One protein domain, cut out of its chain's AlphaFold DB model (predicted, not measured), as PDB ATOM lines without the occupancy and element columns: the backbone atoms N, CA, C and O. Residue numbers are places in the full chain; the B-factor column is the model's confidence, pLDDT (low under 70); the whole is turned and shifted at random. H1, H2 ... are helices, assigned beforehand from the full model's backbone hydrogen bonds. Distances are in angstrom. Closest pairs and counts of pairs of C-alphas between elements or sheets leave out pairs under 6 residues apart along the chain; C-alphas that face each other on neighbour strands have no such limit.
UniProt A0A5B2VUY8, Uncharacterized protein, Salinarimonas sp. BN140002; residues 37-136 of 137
ATOM      1  N   GLU A  37     138.925 200.968 199.672       75.44
ATOM      2  CA  GLU A  37     137.523 200.639 199.414       75.44
ATOM      3  C   GLU A  37     137.395 199.435 198.470       75.44
ATOM      4  O   GLU A  37     136.563 198.552 198.678       75.44
ATOM      5  N   ILE A  38     138.272 199.356 197.463       72.62
ATOM      6  CA  ILE A  38     138.310 198.237 196.515       72.62
ATOM      7  C   ILE A  38     138.820 196.974 197.211       72.62
ATOM      8  O   ILE A  38     138.270 195.894 197.002       72.62
ATOM      9  N   GLU A  39     139.853 197.093 198.046       71.25
ATOM     10  CA  GLU A  39     140.395 195.961 198.806       71.25
ATOM     11  C   GLU A  39     139.376 195.421 199.821       71.25
ATOM     12  O   GLU A  39     139.204 194.207 199.945       71.25
ATOM     13  N   ALA A  40     138.625 196.304 200.485       77.38
ATOM     14  CA  ALA A  40     137.532 195.913 201.371       77.38
ATOM     15  C   ALA A  40     136.429 195.145 200.619       77.38
ATOM     16  O   ALA A  40     135.964 194.104 201.092       77.38
ATOM     17  N   ASP A  41     136.045 195.611 199.427       75.88
ATOM     18  CA  ASP A  41     135.099 194.917 198.551       75.88
ATOM     19  C   ASP A  41     135.609 193.535 198.123       75.88
ATOM     20  O   ASP A  41     134.855 192.562 198.150       75.88
ATOM     21  N   ILE A  42     136.892 193.422 197.765       73.81
ATOM     22  CA  ILE A  42     137.518 192.150 197.380       73.81
ATOM     23  C   ILE A  42     137.479 191.149 198.540       73.81
ATOM     24  O   ILE A  42     137.065 190.003 198.344       73.81
ATOM     25  N   VAL A  43     137.880 191.574 199.740       72.19
ATOM     26  CA  VAL A  43     137.893 190.728 200.945       72.19
ATOM     27  C   VAL A  43     136.481 190.275 201.315       72.19
ATOM     28  O   VAL A  43     136.290 189.119 201.698       72.19
ATOM     29  N   ARG A  44     135.491 191.164 201.184       77.00
ATOM     30  CA  ARG A  44     134.088 190.877 201.498       77.00
ATOM     31  C   ARG A  44     133.424 189.953 200.477       77.00
ATOM     32  O   ARG A  44     132.670 189.071 200.873       77.00
ATOM     33  N   GLU A  45     133.648 190.176 199.183       72.00
ATOM     34  CA  GLU A  45     132.844 189.554 198.120       72.00
ATOM     35  C   GLU A  45     133.521 188.371 197.423       72.00
ATOM     36  O   GLU A  45     132.828 187.448 197.002       72.00
ATOM     37  N   ALA A  46     134.846 188.382 197.267       69.81
ATOM     38  CA  ALA A  46     135.541 187.368 196.473       69.81
ATOM     39  C   ALA A  46     136.470 186.504 197.319       69.81
ATOM     40  O   ALA A  46     136.421 185.278 197.243       69.81
ATOM     41  N   ALA A  47     137.335 187.126 198.112       63.34
ATOM     42  CA  ALA A  47     138.529 186.460 198.595       63.34
ATOM     43  C   ALA A  47     138.930 186.989 199.973       63.34
ATOM     44  O   ALA A  47     139.902 187.730 200.100       63.34
ATOM     45  N   SER A  48     138.208 186.591 201.022       71.25
ATOM     46  CA  SER A  48     138.674 186.861 202.384       71.25
ATOM     47  C   SER A  48     140.048 186.217 202.612       71.25
ATOM     48  O   SER A  48     140.342 185.164 202.042       71.25
ATOM     49  N   PHE A  49     140.898 186.820 203.447       64.31
ATOM     50  CA  PHE A  49     142.247 186.294 203.702       64.31
ATOM     51  C   PHE A  49     142.233 184.826 204.155       64.31
ATOM     52  O   PHE A  49     143.041 184.033 203.684       64.31
ATOM     53  N   GLY A  50     141.267 184.437 204.995       64.38
ATOM     54  CA  GLY A  50     141.087 183.042 205.406       64.38
ATOM     55  C   GLY A  50     140.729 182.112 204.243       64.38
ATOM     56  O   GLY A  50     141.271 181.016 204.151       64.38
ATOM     57  N   ARG A  51     139.884 182.562 203.305       67.19
ATOM     58  CA  ARG A  51     139.543 181.794 202.098       67.19
ATOM     59  C   ARG A  51     140.742 181.650 201.161       67.19
ATOM     60  O   ARG A  51     140.972 180.564 200.640       67.19
ATOM     61  N   GLN A  52     141.518 182.720 200.973       65.62
ATOM     62  CA  GLN A  52     142.748 182.682 200.175       65.62
ATOM     63  C   GLN A  52     143.769 181.710 200.776       65.62
ATOM     64  O   GLN A  52     144.299 180.857 200.067       65.62
ATOM     65  N   LEU A  53     144.009 181.804 202.088       69.00
ATOM     66  CA  LEU A  53     144.956 180.944 202.789       69.00
ATOM     67  C   LEU A  53     144.508 179.478 202.783       69.00
ATOM     68  O   LEU A  53     145.347 178.601 202.589       69.00
ATOM     69  N   GLY A  54     143.207 179.211 202.941       66.94
ATOM     70  CA  GLY A  54     142.641 177.863 202.851       66.94
ATOM     71  C   GLY A  54     142.919 177.220 201.494       66.94
ATOM     72  O   GLY A  54     143.514 176.150 201.432       66.94
ATOM     73  N   ILE A  55     142.613 177.927 200.406       72.19
ATOM     74  CA  ILE A  55     142.823 177.423 199.042       72.19
ATOM     75  C   ILE A  55     144.310 177.209 198.729       72.19
ATOM     76  O   ILE A  55     144.674 176.199 198.128       72.19
ATOM     77  N   VAL A  56     145.194 178.121 199.153       72.94
ATOM     78  CA  VAL A  56     146.647 177.937 198.982       72.94
ATOM     79  C   VAL A  56     147.137 176.730 199.780       72.94
ATOM     80  O   VAL A  56     147.901 175.924 199.253       72.94
ATOM     81  N   SER A  57     146.671 176.567 201.019       63.75
ATOM     82  CA  SER A  57     147.042 175.432 201.874       63.75
ATOM     83  C   SER A  57     146.572 174.103 201.280       63.75
ATOM     84  O   SER A  57     147.339 173.144 201.237       63.75
ATOM     85  N   GLU A  58     145.349 174.052 200.750       71.19
ATOM     86  CA  GLU A  58     144.804 172.879 200.058       71.19
ATOM     87  C   GLU A  58     145.577 172.552 198.775       71.19
ATOM     88  O   GLU A  58     145.853 171.381 198.505       71.19
ATOM     89  N   ALA A  59     145.958 173.561 197.987       71.12
ATOM     90  CA  ALA A  59     146.761 173.366 196.780       71.12
ATOM     91  C   ALA A  59     148.163 172.825 197.113       71.12
ATOM     92  O   ALA A  59     148.637 171.886 196.470       71.12
ATOM     93  N   VAL A  60     148.809 173.367 198.151       70.31
ATOM     94  CA  VAL A  60     150.120 172.896 198.630       70.31
ATOM     95  C   VAL A  60     150.028 171.473 199.184       70.31
ATOM     96  O   VAL A  60     150.885 170.651 198.869       70.31
ATOM     97  N   ALA A  61     148.979 171.141 199.941       62.66
ATOM     98  CA  ALA A  61     148.756 169.786 200.443       62.66
ATOM     99  C   ALA A  61     148.532 168.772 199.304       62.66
ATOM    100  O   ALA A  61     149.119 167.693 199.326       62.66
ATOM    101  N   ALA A  62     147.753 169.135 198.273       71.31
ATOM    102  CA  ALA A  62     147.588 168.310 197.065       71.31
ATOM    103  C   ALA A  62     148.931 168.042 196.376       71.31
ATOM    104  O   ALA A  62     149.204 166.927 195.930       71.31
ATOM    105  N   LEU A  63     149.774 169.072 196.281       71.94
ATOM    106  CA  LEU A  63     151.095 168.947 195.683       71.94
ATOM    107  C   LEU A  63     152.005 168.029 196.509       71.94
ATOM    108  O   LEU A  63     152.653 167.159 195.931       71.94
ATOM    109  N   ALA A  64     152.024 168.185 197.835       64.69
ATOM    110  CA  ALA A  64     152.805 167.341 198.737       64.69
ATOM    111  C   ALA A  64     152.408 165.860 198.612       64.69
ATOM    112  O   ALA A  64     153.266 165.015 198.386       64.69
ATOM    113  N   GLU A  65     151.108 165.551 198.599       67.94
ATOM    114  CA  GLU A  65     150.607 164.178 198.441       67.94
ATOM    115  C   GLU A  65     151.004 163.549 197.088       67.94
ATOM    116  O   GLU A  65     151.261 162.347 196.979       67.94
ATOM    117  N   ARG A  66     151.061 164.350 196.016       70.25
ATOM    118  CA  ARG A  66     151.552 163.885 194.705       70.25
ATOM    119  C   ARG A  66     153.053 163.599 194.732       70.25
ATOM    120  O   ARG A  66     153.490 162.647 194.085       70.25
ATOM    121  N   LEU A  67     153.830 164.400 195.460       66.56
ATOM    122  CA  LEU A  67     155.266 164.186 195.634       66.56
ATOM    123  C   LEU A  67     155.557 162.959 196.510       66.56
ATOM    124  O   LEU A  67     156.427 162.174 196.145       66.56
ATOM    125  N   ASP A  68     154.791 162.738 197.578       65.38
ATOM    126  CA  ASP A  68     154.931 161.568 198.454       65.38
ATOM    127  C   ASP A  68     154.590 160.264 197.721       65.38
ATOM    128  O   ASP A  68     155.335 159.287 197.798       65.38
ATOM    129  N   ARG A  69     153.512 160.252 196.921       68.44
ATOM    130  CA  ARG A  69     153.175 159.096 196.070       68.44
ATOM    131  C   ARG A  69     154.273 158.782 195.058       68.44
ATOM    132  O   ARG A  69     154.600 157.617 194.872       68.44
ATOM    133  N   ARG A  70     154.891 159.805 194.462       64.06
ATOM    134  CA  ARG A  70     156.065 159.633 193.593       64.06
ATOM    135  C   ARG A  70     157.281 159.113 194.365       64.06
ATOM    136  O   ARG A  70     158.028 158.304 193.841       64.06
ATOM    137  N   ALA A  71     157.515 159.566 195.593       64.75
ATOM    138  CA  ALA A  71     158.608 159.025 196.400       64.75
ATOM    139  C   ALA A  71     158.402 157.527 196.705       64.75
ATOM    140  O   ALA A  71     159.376 156.793 196.838       64.75
ATOM    141  N   ALA A  72     157.144 157.075 196.772       66.12
ATOM    142  CA  ALA A  72     156.777 155.679 197.004       66.12
ATOM    143  C   ALA A  72     156.750 154.801 195.735       66.12
ATOM    144  O   ALA A  72     156.912 153.586 195.837       66.12
ATOM    145  N   SER A  73     156.553 155.379 194.548       63.09
ATOM    146  CA  SER A  73     156.597 154.665 193.267       63.09
ATOM    147  C   SER A  73     157.589 155.351 192.330       63.09
ATOM    148  O   SER A  73     157.330 156.485 191.940       63.09
ATOM    149  N   GLU A  74     158.664 154.675 191.902       62.78
ATOM    150  CA  GLU A  74     159.699 155.183 190.964       62.78
ATOM    151  C   GLU A  74     159.175 155.613 189.564       62.78
ATOM    152  O   GLU A  74     159.937 155.840 188.625       62.78
ATOM    153  N   GLU A  75     157.863 155.751 189.415       62.12
ATOM    154  CA  GLU A  75     157.169 156.305 188.263       62.12
ATOM    155  C   GLU A  75     157.603 157.762 187.975       62.12
ATOM    156  O   GLU A  75     157.765 158.585 188.892       62.12
ATOM    157  N   PRO A  76     157.762 158.136 186.691       58.91
ATOM    158  CA  PRO A  76     158.040 159.511 186.295       58.91
ATOM    159  C   PRO A  76     156.952 160.463 186.800       58.91
ATOM    160  O   PRO A  76     155.763 160.151 186.748       58.91
ATOM    161  N   LEU A  77     157.338 161.670 187.233       59.25
ATOM    162  CA  LEU A  77     156.371 162.696 187.627       59.25
ATOM    163  C   LEU A  77     155.556 163.135 186.404       59.25
ATOM    164  O   LEU A  77     155.942 164.051 185.678       59.25
ATOM    165  N   SER A  78     154.402 162.510 186.200       53.59
ATOM    166  CA  SER A  78     153.399 163.000 185.269       53.59
ATOM    167  C   SER A  78     152.610 164.108 185.961       53.59
ATOM    168  O   SER A  78     151.641 163.883 186.697       53.59
ATOM    169  N   LEU A  79     153.034 165.351 185.735       53.97
ATOM    170  CA  LEU A  79     152.163 166.511 185.907       53.97
ATOM    171  C   LEU A  79     151.159 166.509 184.752       53.97
ATOM    172  O   LEU A  79     151.204 167.399 183.906       53.97
ATOM    173  N   GLY A  80     150.292 165.484 184.697       52.06
ATOM    174  CA  GLY A  80     149.173 165.422 183.757       52.06
ATOM    175  C   GLY A  80     148.487 166.788 183.662       52.06
ATOM    176  O   GLY A  80     148.590 167.567 184.618       52.06
ATOM    177  N   PRO A  81     147.849 167.111 182.521       50.06
ATOM    178  CA  PRO A  81     147.385 168.464 182.234       50.06
ATOM    179  C   PRO A  81     146.692 169.053 183.466       50.06
ATOM    180  O   PRO A  81     145.888 168.378 184.106       50.06
ATOM    181  N   VAL A  82     147.059 170.289 183.824       52.47
ATOM    182  CA  VAL A  82     146.662 171.021 185.052       52.47
ATOM    183  C   VAL A  82     145.144 171.326 185.084       52.47
ATOM    184  O   VAL A  82     144.697 172.299 185.674       52.47
ATOM    185  N   SER A  83     144.327 170.542 184.385       48.81
ATOM    186  CA  SER A  83     142.991 170.888 183.911       48.81
ATOM    187  C   SER A  83     141.860 170.074 184.544       48.81
ATOM    188  O   SER A  83     140.810 169.961 183.923       48.81
ATOM    189  N   ALA A  84     142.047 169.474 185.721       50.53
ATOM    190  CA  ALA A  84     140.966 168.753 186.409       50.53
ATOM    191  C   ALA A  84     141.149 168.667 187.936       50.53
ATOM    192  O   ALA A  84     140.681 167.720 188.558       50.53
ATOM    193  N   ASP A  85     141.883 169.602 188.540       58.72
ATOM    194  CA  ASP A  85     141.987 169.667 189.999       58.72
ATOM    195  C   ASP A  85     141.046 170.776 190.480       58.72
ATOM    196  O   ASP A  85     141.289 171.955 190.209       58.72
ATOM    197  N   GLU A  86     139.958 170.402 191.162       58.38
ATOM    198  CA  GLU A  86     138.915 171.322 191.651       58.38
ATOM    199  C   GLU A  86     139.508 172.515 192.424       58.38
ATOM    200  O   GLU A  86     138.967 173.622 192.402       58.38
ATOM    201  N   ARG A  87     140.677 172.325 193.053       59.97
ATOM    202  CA  ARG A  87     141.414 173.361 193.794       59.97
ATOM    203  C   ARG A  87     142.030 174.424 192.877       59.97
ATOM    204  O   ARG A  87     142.030 175.612 193.208       59.97
ATOM    205  N   VAL A  88     142.532 174.027 191.706       62.78
ATOM    206  CA  VAL A  88     143.054 174.958 190.689       62.78
ATOM    207  C   VAL A  88     141.909 175.746 190.057       62.78
ATOM    208  O   VAL A  88     142.044 176.948 189.813       62.78
ATOM    209  N   ASP A  89     140.758 175.110 189.859       65.56
ATOM    210  CA  ASP A  89     139.560 175.784 189.359       65.56
ATOM    211  C   ASP A  89     138.969 176.753 190.392       65.56
ATOM    212  O   ASP A  89     138.524 177.851 190.034       65.56
ATOM    213  N   ALA A  90     139.057 176.431 191.687       63.38
ATOM    214  CA  ALA A  90     138.710 177.351 192.767       63.38
ATOM    215  C   ALA A  90     139.604 178.606 192.765       63.38
ATOM    216  O   ALA A  90     139.092 179.724 192.882       63.38
ATOM    217  N   LEU A  91     140.919 178.453 192.555       64.06
ATOM    218  CA  LEU A  91     141.848 179.581 192.384       64.06
ATOM    219  C   LEU A  91     141.493 180.436 191.162       64.06
ATOM    220  O   LEU A  91     141.427 181.660 191.268       64.06
ATOM    221  N   ARG A  92     141.220 179.814 190.010       68.25
ATOM    222  CA  ARG A  92     140.815 180.542 188.792       68.25
ATOM    223  C   ARG A  92     139.518 181.318 189.005       68.25
ATOM    224  O   ARG A  92     139.433 182.481 188.618       68.25
ATOM    225  N   THR A  93     138.542 180.710 189.673       74.06
ATOM    226  CA  THR A  93     137.266 181.353 190.014       74.06
ATOM    227  C   THR A  93     137.479 182.577 190.904       74.06
ATOM    228  O   THR A  93     136.871 183.623 190.666       74.06
ATOM    229  N   LEU A  94     138.381 182.490 191.887       69.31
ATOM    230  CA  LEU A  94     138.751 183.638 192.713       69.31
ATOM    231  C   LEU A  94     139.380 184.766 191.895       69.31
ATOM    232  O   LEU A  94     138.983 185.917 192.060       69.31
ATOM    233  N   VAL A  95     140.326 184.447 191.007       70.56
ATOM    234  CA  VAL A  95     140.984 185.446 190.147       70.56
ATOM    235  C   VAL A  95     139.952 186.182 189.290       70.56
ATOM    236  O   VAL A  95     139.924 187.412 189.284       70.56
ATOM    237  N   VAL A  96     139.031 185.449 188.659       74.69
ATOM    238  CA  VAL A  96     137.933 186.036 187.872       74.69
ATOM    239  C   VAL A  96     137.036 186.932 188.737       74.69
ATOM    240  O   VAL A  96     136.640 188.019 188.308       74.69
ATOM    241  N   GLY A  97     136.730 186.511 189.966       72.12
ATOM    242  CA  GLY A  97     135.954 187.306 190.920       72.12
ATOM    243  C   GLY A  97     136.634 188.627 191.292       72.12
ATOM    244  O   GLY A  97     135.995 189.682 191.266       72.12
ATOM    245  N   VAL A  98     137.938 188.591 191.575       69.50
ATOM    246  CA  VAL A  98     138.746 189.783 191.879       69.50
ATOM    247  C   VAL A  98     138.757 190.754 190.699       69.50
ATOM    248  O   VAL A  98     138.502 191.948 190.884       69.50
ATOM    249  N   ASP A  99     138.992 190.261 189.484       69.88
ATOM    250  CA  ASP A  99     139.029 191.102 188.284       69.88
ATOM    251  C   ASP A  99     137.678 191.760 187.998       69.88
ATOM    252  O   ASP A  99     137.613 192.942 187.636       69.88
ATOM    253  N   ARG A 100     136.579 191.042 188.241       76.44
ATOM    254  CA  ARG A 100     135.226 191.596 188.136       76.44
ATOM    255  C   ARG A 100     135.004 192.741 189.128       76.44
ATOM    256  O   ARG A 100     134.481 193.783 188.730       76.44
ATOM    257  N   ILE A 101     135.405 192.583 190.391       73.69
ATOM    258  CA  ILE A 101     135.248 193.627 191.422       73.69
ATOM    259  C   ILE A 101     136.092 194.856 191.083       73.69
ATOM    260  O   ILE A 101     135.590 195.981 191.143       73.69
ATOM    261  N   LYS A 102     137.347 194.656 190.666       73.38
ATOM    262  CA  LYS A 102     138.228 195.748 190.228       73.38
ATOM    263  C   LYS A 102     137.643 196.496 189.035       73.38
ATOM    264  O   LYS A 102     137.623 197.725 189.029       73.38
ATOM    265  N   THR A 103     137.115 195.771 188.052       76.06
ATOM    266  CA  THR A 103     136.500 196.364 186.855       76.06
ATOM    267  C   THR A 103     135.244 197.164 187.205       76.06
ATOM    268  O   THR A 103     135.089 198.298 186.740       76.06
ATOM    269  N   ARG A 104     134.375 196.619 188.070       80.31
ATOM    270  CA  ARG A 104     133.182 197.314 188.582       80.31
ATOM    271  C   ARG A 104     133.567 198.620 189.272       80.31
ATOM    272  O   ARG A 104     133.052 199.673 188.903       80.31
ATOM    273  N   ASN A 105     134.494 198.556 190.225       77.00
ATOM    274  CA  ASN A 105     134.933 199.720 190.989       77.00
ATOM    275  C   ASN A 105     135.599 200.776 190.097       77.00
ATOM    276  O   ASN A 105     135.232 201.944 190.156       77.00
ATOM    277  N   LYS A 106     136.486 200.372 189.179       78.81
ATOM    278  CA  LYS A 106     137.105 201.288 188.207       78.81
ATOM    279  C   LYS A 106     136.063 202.025 187.362       78.81
ATOM    280  O   LYS A 106     136.199 203.221 187.113       78.81
ATOM    281  N   THR A 107     135.020 201.320 186.926       80.44
ATOM    282  CA  THR A 107     133.931 201.907 186.133       80.44
ATOM    283  C   THR A 107     133.110 202.892 186.965       80.44
ATOM    284  O   THR A 107     132.841 204.001 186.507       80.44
ATOM    285  N   ALA A 108     132.767 202.525 188.203       75.62
ATOM    286  CA  ALA A 108     132.027 203.382 189.126       75.62
ATOM    287  C   ALA A 108     132.802 204.662 189.477       75.62
ATOM    288  O   ALA A 108     132.256 205.756 189.336       75.62
ATOM    289  N   MET A 109     134.088 204.541 189.827       79.69
ATOM    290  CA  MET A 109     134.963 205.681 190.120       79.69
ATOM    291  C   MET A 109     135.102 206.612 188.915       79.69
ATOM    292  O   MET A 109     135.062 207.829 189.067       79.69
ATOM    293  N   ARG A 110     135.218 206.063 187.697       83.88
ATOM    294  CA  ARG A 110     135.269 206.877 186.476       83.88
ATOM    295  C   ARG A 110     133.976 207.667 186.268       83.88
ATOM    296  O   ARG A 110     134.037 208.852 185.958       83.88
ATOM    297  N   ALA A 111     132.822 207.029 186.459       78.12
ATOM    298  CA  ALA A 111     131.523 207.689 186.338       78.12
ATOM    299  C   ALA A 111     131.305 208.749 187.431       78.12
ATOM    300  O   ALA A 111     130.698 209.791 187.192       78.12
ATOM    301  N   GLU A 112     131.790 208.507 188.647       82.19
ATOM    302  CA  GLU A 112     131.757 209.488 189.729       82.19
ATOM    303  C   GLU A 112     132.665 210.687 189.453       82.19
ATOM    304  O   GLU A 112     132.196 211.819 189.549       82.19
ATOM    305  N   ALA A 113     133.909 210.445 189.033       86.94
ATOM    306  CA  ALA A 113     134.843 211.496 188.651       86.94
ATOM    307  C   ALA A 113     134.270 212.362 187.524       86.94
ATOM    308  O   ALA A 113     134.303 213.585 187.613       86.94
ATOM    309  N   GLN A 114     133.667 211.744 186.504       88.12
ATOM    310  CA  GLN A 114     133.018 212.482 185.422       88.12
ATOM    311  C   GLN A 114     131.879 213.370 185.942       88.12
ATOM    312  O   GLN A 114     131.871 214.567 185.669       88.12
ATOM    313  N   ARG A 115     130.972 212.824 186.762       86.88
ATOM    314  CA  ARG A 115     129.875 213.605 187.360       86.88
ATOM    315  C   ARG A 115     130.380 214.724 188.273       86.88
ATOM    316  O   ARG A 115     129.759 215.777 188.348       86.88
ATOM    317  N   ALA A 116     131.474 214.504 189.001       87.50
ATOM    318  CA  ALA A 116     132.090 215.530 189.837       87.50
ATOM    319  C   ALA A 116     132.680 216.667 188.992       87.50
ATOM    320  O   ALA A 116     132.471 217.832 189.318       87.50
ATOM    321  N   MET A 117     133.340 216.332 187.882       91.31
ATOM    322  CA  MET A 117     133.877 217.306 186.932       91.31
ATOM    323  C   MET A 117     132.771 218.095 186.219       91.31
ATOM    324  O   MET A 117     132.918 219.298 186.032       91.31
ATOM    325  N   GLU A 118     131.656 217.453 185.862       91.56
ATOM    326  CA  GLU A 118     130.476 218.124 185.295       91.56
ATOM    327  C   GLU A 118     129.884 219.139 186.284       91.56
ATOM    328  O   GLU A 118     129.711 220.302 185.930       91.56
ATOM    329  N   ARG A 119     129.686 218.747 187.551       91.81
ATOM    330  CA  ARG A 119     129.220 219.673 188.599       91.81
ATOM    331  C   ARG A 119     130.188 220.827 188.841       91.81
ATOM    332  O   ARG A 119     129.750 221.957 189.028       91.81
ATOM    333  N   LEU A 120     131.494 220.551 188.853       92.69
ATOM    334  CA  LEU A 120     132.503 221.594 189.023       92.69
ATOM    335  C   LEU A 120     132.425 222.602 187.875       92.69
ATOM    336  O   LEU A 120     132.391 223.794 188.132       92.69
ATOM    337  N   ARG A 121     132.294 222.130 186.632       92.25
ATOM    338  CA  ARG A 121     132.131 222.995 185.457       92.25
ATOM    339  C   ARG A 121     130.904 223.906 185.548       92.25
ATOM    340  O   ARG A 121     130.964 225.035 185.075       92.25
ATOM    341  N   GLU A 122     129.800 223.412 186.103       93.81
ATOM    342  CA  GLU A 122     128.560 224.185 186.261       93.81
ATOM    343  C   GLU A 122     128.661 225.263 187.348       93.81
ATOM    344  O   GLU A 122     128.099 226.345 187.185       93.81
ATOM    345  N   VAL A 123     129.355 224.975 188.454       94.75
ATOM    346  CA  VAL A 123     129.426 225.857 189.632       94.75
ATOM    347  C   VAL A 123     130.628 226.807 189.583       94.75
ATOM    348  O   VAL A 123     130.522 227.944 190.039       94.75
ATOM    349  N   ASP A 124     131.761 226.354 189.046       94.75
ATOM    350  CA  ASP A 124     133.042 227.066 189.026       94.75
ATOM    351  C   ASP A 124     133.876 226.678 187.787       94.75
ATOM    352  O   ASP A 124     134.636 225.703 187.775       94.75
ATOM    353  N   GLY A 125     133.732 227.470 186.721       91.00
ATOM    354  CA  GLY A 125     134.469 227.273 185.472       91.00
ATOM    355  C   GLY A 125     135.985 227.453 185.617       91.00
ATOM    356  O   GLY A 125     136.746 226.706 185.003       91.00
ATOM    357  N   ASP A 126     136.428 228.378 186.471       92.56
ATOM    358  CA  ASP A 126     137.855 228.637 186.697       92.56
ATOM    359  C   ASP A 126     138.497 227.482 187.482       92.56
ATOM    360  O   ASP A 126     139.590 227.013 187.143       92.56
ATOM    361  N   GLY A 127     137.793 226.964 188.494       89.25
ATOM    362  CA  GLY A 127     138.185 225.767 189.236       89.25
ATOM    363  C   GLY A 127     138.237 224.517 188.355       89.25
ATOM    364  O   GLY A 127     139.173 223.719 188.464       89.25
ATOM    365  N   TYR A 128     137.287 224.360 187.430       91.50
ATOM    366  CA  TYR A 128     137.303 223.284 186.437       91.50
ATOM    367  C   TYR A 128     138.551 223.339 185.541       91.50
ATOM    368  O   TYR A 128     139.259 222.335 185.393       91.50
ATOM    369  N   ASP A 129     138.866 224.516 184.998       91.69
ATOM    370  CA  ASP A 129     140.045 224.738 184.158       91.69
ATOM    371  C   ASP A 129     141.353 224.501 184.922       91.69
ATOM    372  O   ASP A 129     142.297 223.909 184.386       91.69
ATOM    373  N   PHE A 130     141.412 224.922 186.187       91.94
ATOM    374  CA  PHE A 130     142.549 224.656 187.060       91.94
ATOM    375  C   PHE A 130     142.780 223.150 187.237       91.94
ATOM    376  O   PHE A 130     143.907 222.677 187.076       91.94
ATOM    377  N   VAL A 131     141.730 222.377 187.524       90.25
ATOM    378  CA  VAL A 131     141.837 220.922 187.705       90.25
ATOM    379  C   VAL A 131     142.270 220.233 186.406       90.25
ATOM    380  O   VAL A 131     143.175 219.397 186.437       90.25
ATOM    381  N   LEU A 132     141.715 220.622 185.250       90.62
ATOM    382  CA  LEU A 132     142.113 220.065 183.949       90.62
ATOM    383  C   LEU A 132     143.593 220.293 183.627       90.62
ATOM    384  O   LEU A 132     144.274 219.371 183.178       90.62
ATOM    385  N   ARG A 133     144.107 221.501 183.880       90.06
ATOM    386  CA  ARG A 133     145.515 221.842 183.614       90.06
ATOM    387  C   ARG A 133     146.494 221.054 184.487       90.06
ATOM    388  O   ARG A 133     147.633 220.855 184.078       90.06
ATOM    389  N   ASN A 134     146.062 220.605 185.665       86.62
ATOM    390  CA  ASN A 134     146.910 219.900 186.628       86.62
ATOM    391  C   ASN A 134     146.754 218.364 186.603       86.62
ATOM    392  O   ASN A 134     147.536 217.675 187.251       86.62
ATOM    393  N   LEU A 135     145.791 217.817 185.852       79.62
ATOM    394  CA  LEU A 135     145.552 216.367 185.733       79.62
ATOM    395  C   LEU A 135     146.452 215.650 184.706       79.62
ATOM    396  O   LEU A 135     146.513 214.423 184.725       79.62
ATOM    397  N   VAL A 136     147.138 216.376 183.812       52.56
ATOM    398  CA  VAL A 136     147.959 215.813 182.711       52.56
ATOM    399  C   VAL A 136     149.455 216.088 182.922       52.56
ATOM    400  O   VAL A 136     150.130 216.619 182.044       52.56
TER     401      VAL A 136
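Overview. This is residues 37 to 136 of the 137 residues of an uncharacterized protein of Salinarimonas sp. BN140002 (UniProt A0A5B2VUY8). Picture a long, thin rod built on one straight shaft, H3, with H1 packed against its side, H4 folded back at one end, and H2 overlapping the other end and reaching well past it. Residues 71 to 76 stick out at the far end of H2, and the chain returns from there through a long loop to H3. The printed part has 100 residues with four named helices, H1, H2, H3 and H4 in that order, and no named strand; the class is all helix. It is extended, with a radius of gyration of the C-alphas of 23.7 A and spans of 77 by 25 by 19 A.

Arrangement. Start at H1, residues 37 to 45, and look across to the hub, H3, residues 86 to 123. They touch through residues 98 to 105 of H3 alone, closest at the C-alphas of Ile 42 and Val 98, 6.1 A, opposite ways at a tilt of 36 degrees, only just steep. H2, residues 49 to 72, is close to H1 but not clearly touching, with the C-alphas of Val 43 and Phe 49 closest at 6.8 A. Residues 55 to 59 of H2 alone touch residues 87 to 91 of H3, closest at the C-alphas of Ala 59 and Arg 87, 6.1 A; this helical hairpin has a shallow tilt of 26 degrees, opposite ways. H4, residues 125 to 134, makes a second helical hairpin with H3, at a steep tilt of 43 degrees; the C-alphas of Arg 121 and Tyr 128 are closest at 5.3 A. H4 is apart from H1 and H2. In H1, H2, H3 and H4 every O i to N i+4 pair is within hydrogen-bond range.

Along the chain. Find C-alpha 37 at (137.523, 200.639, 199.414), where H1 begins. H2 then runs 34.5 A, and H3 runs 55.4 A from C-alpha 86 at (138.915, 171.322, 191.651). H4 ends at C-alpha 134, at (146.910, 219.900, 186.628).

Size, cuts and confidence. The C-alphas of Glu 74 and Val 123 are the two farthest apart, 76.9 A. The printed part has no cut; look for the long link at residues 73 to 85. In this predicted model 42 printed residues are under pLDDT 70, among them residues 67 to 92.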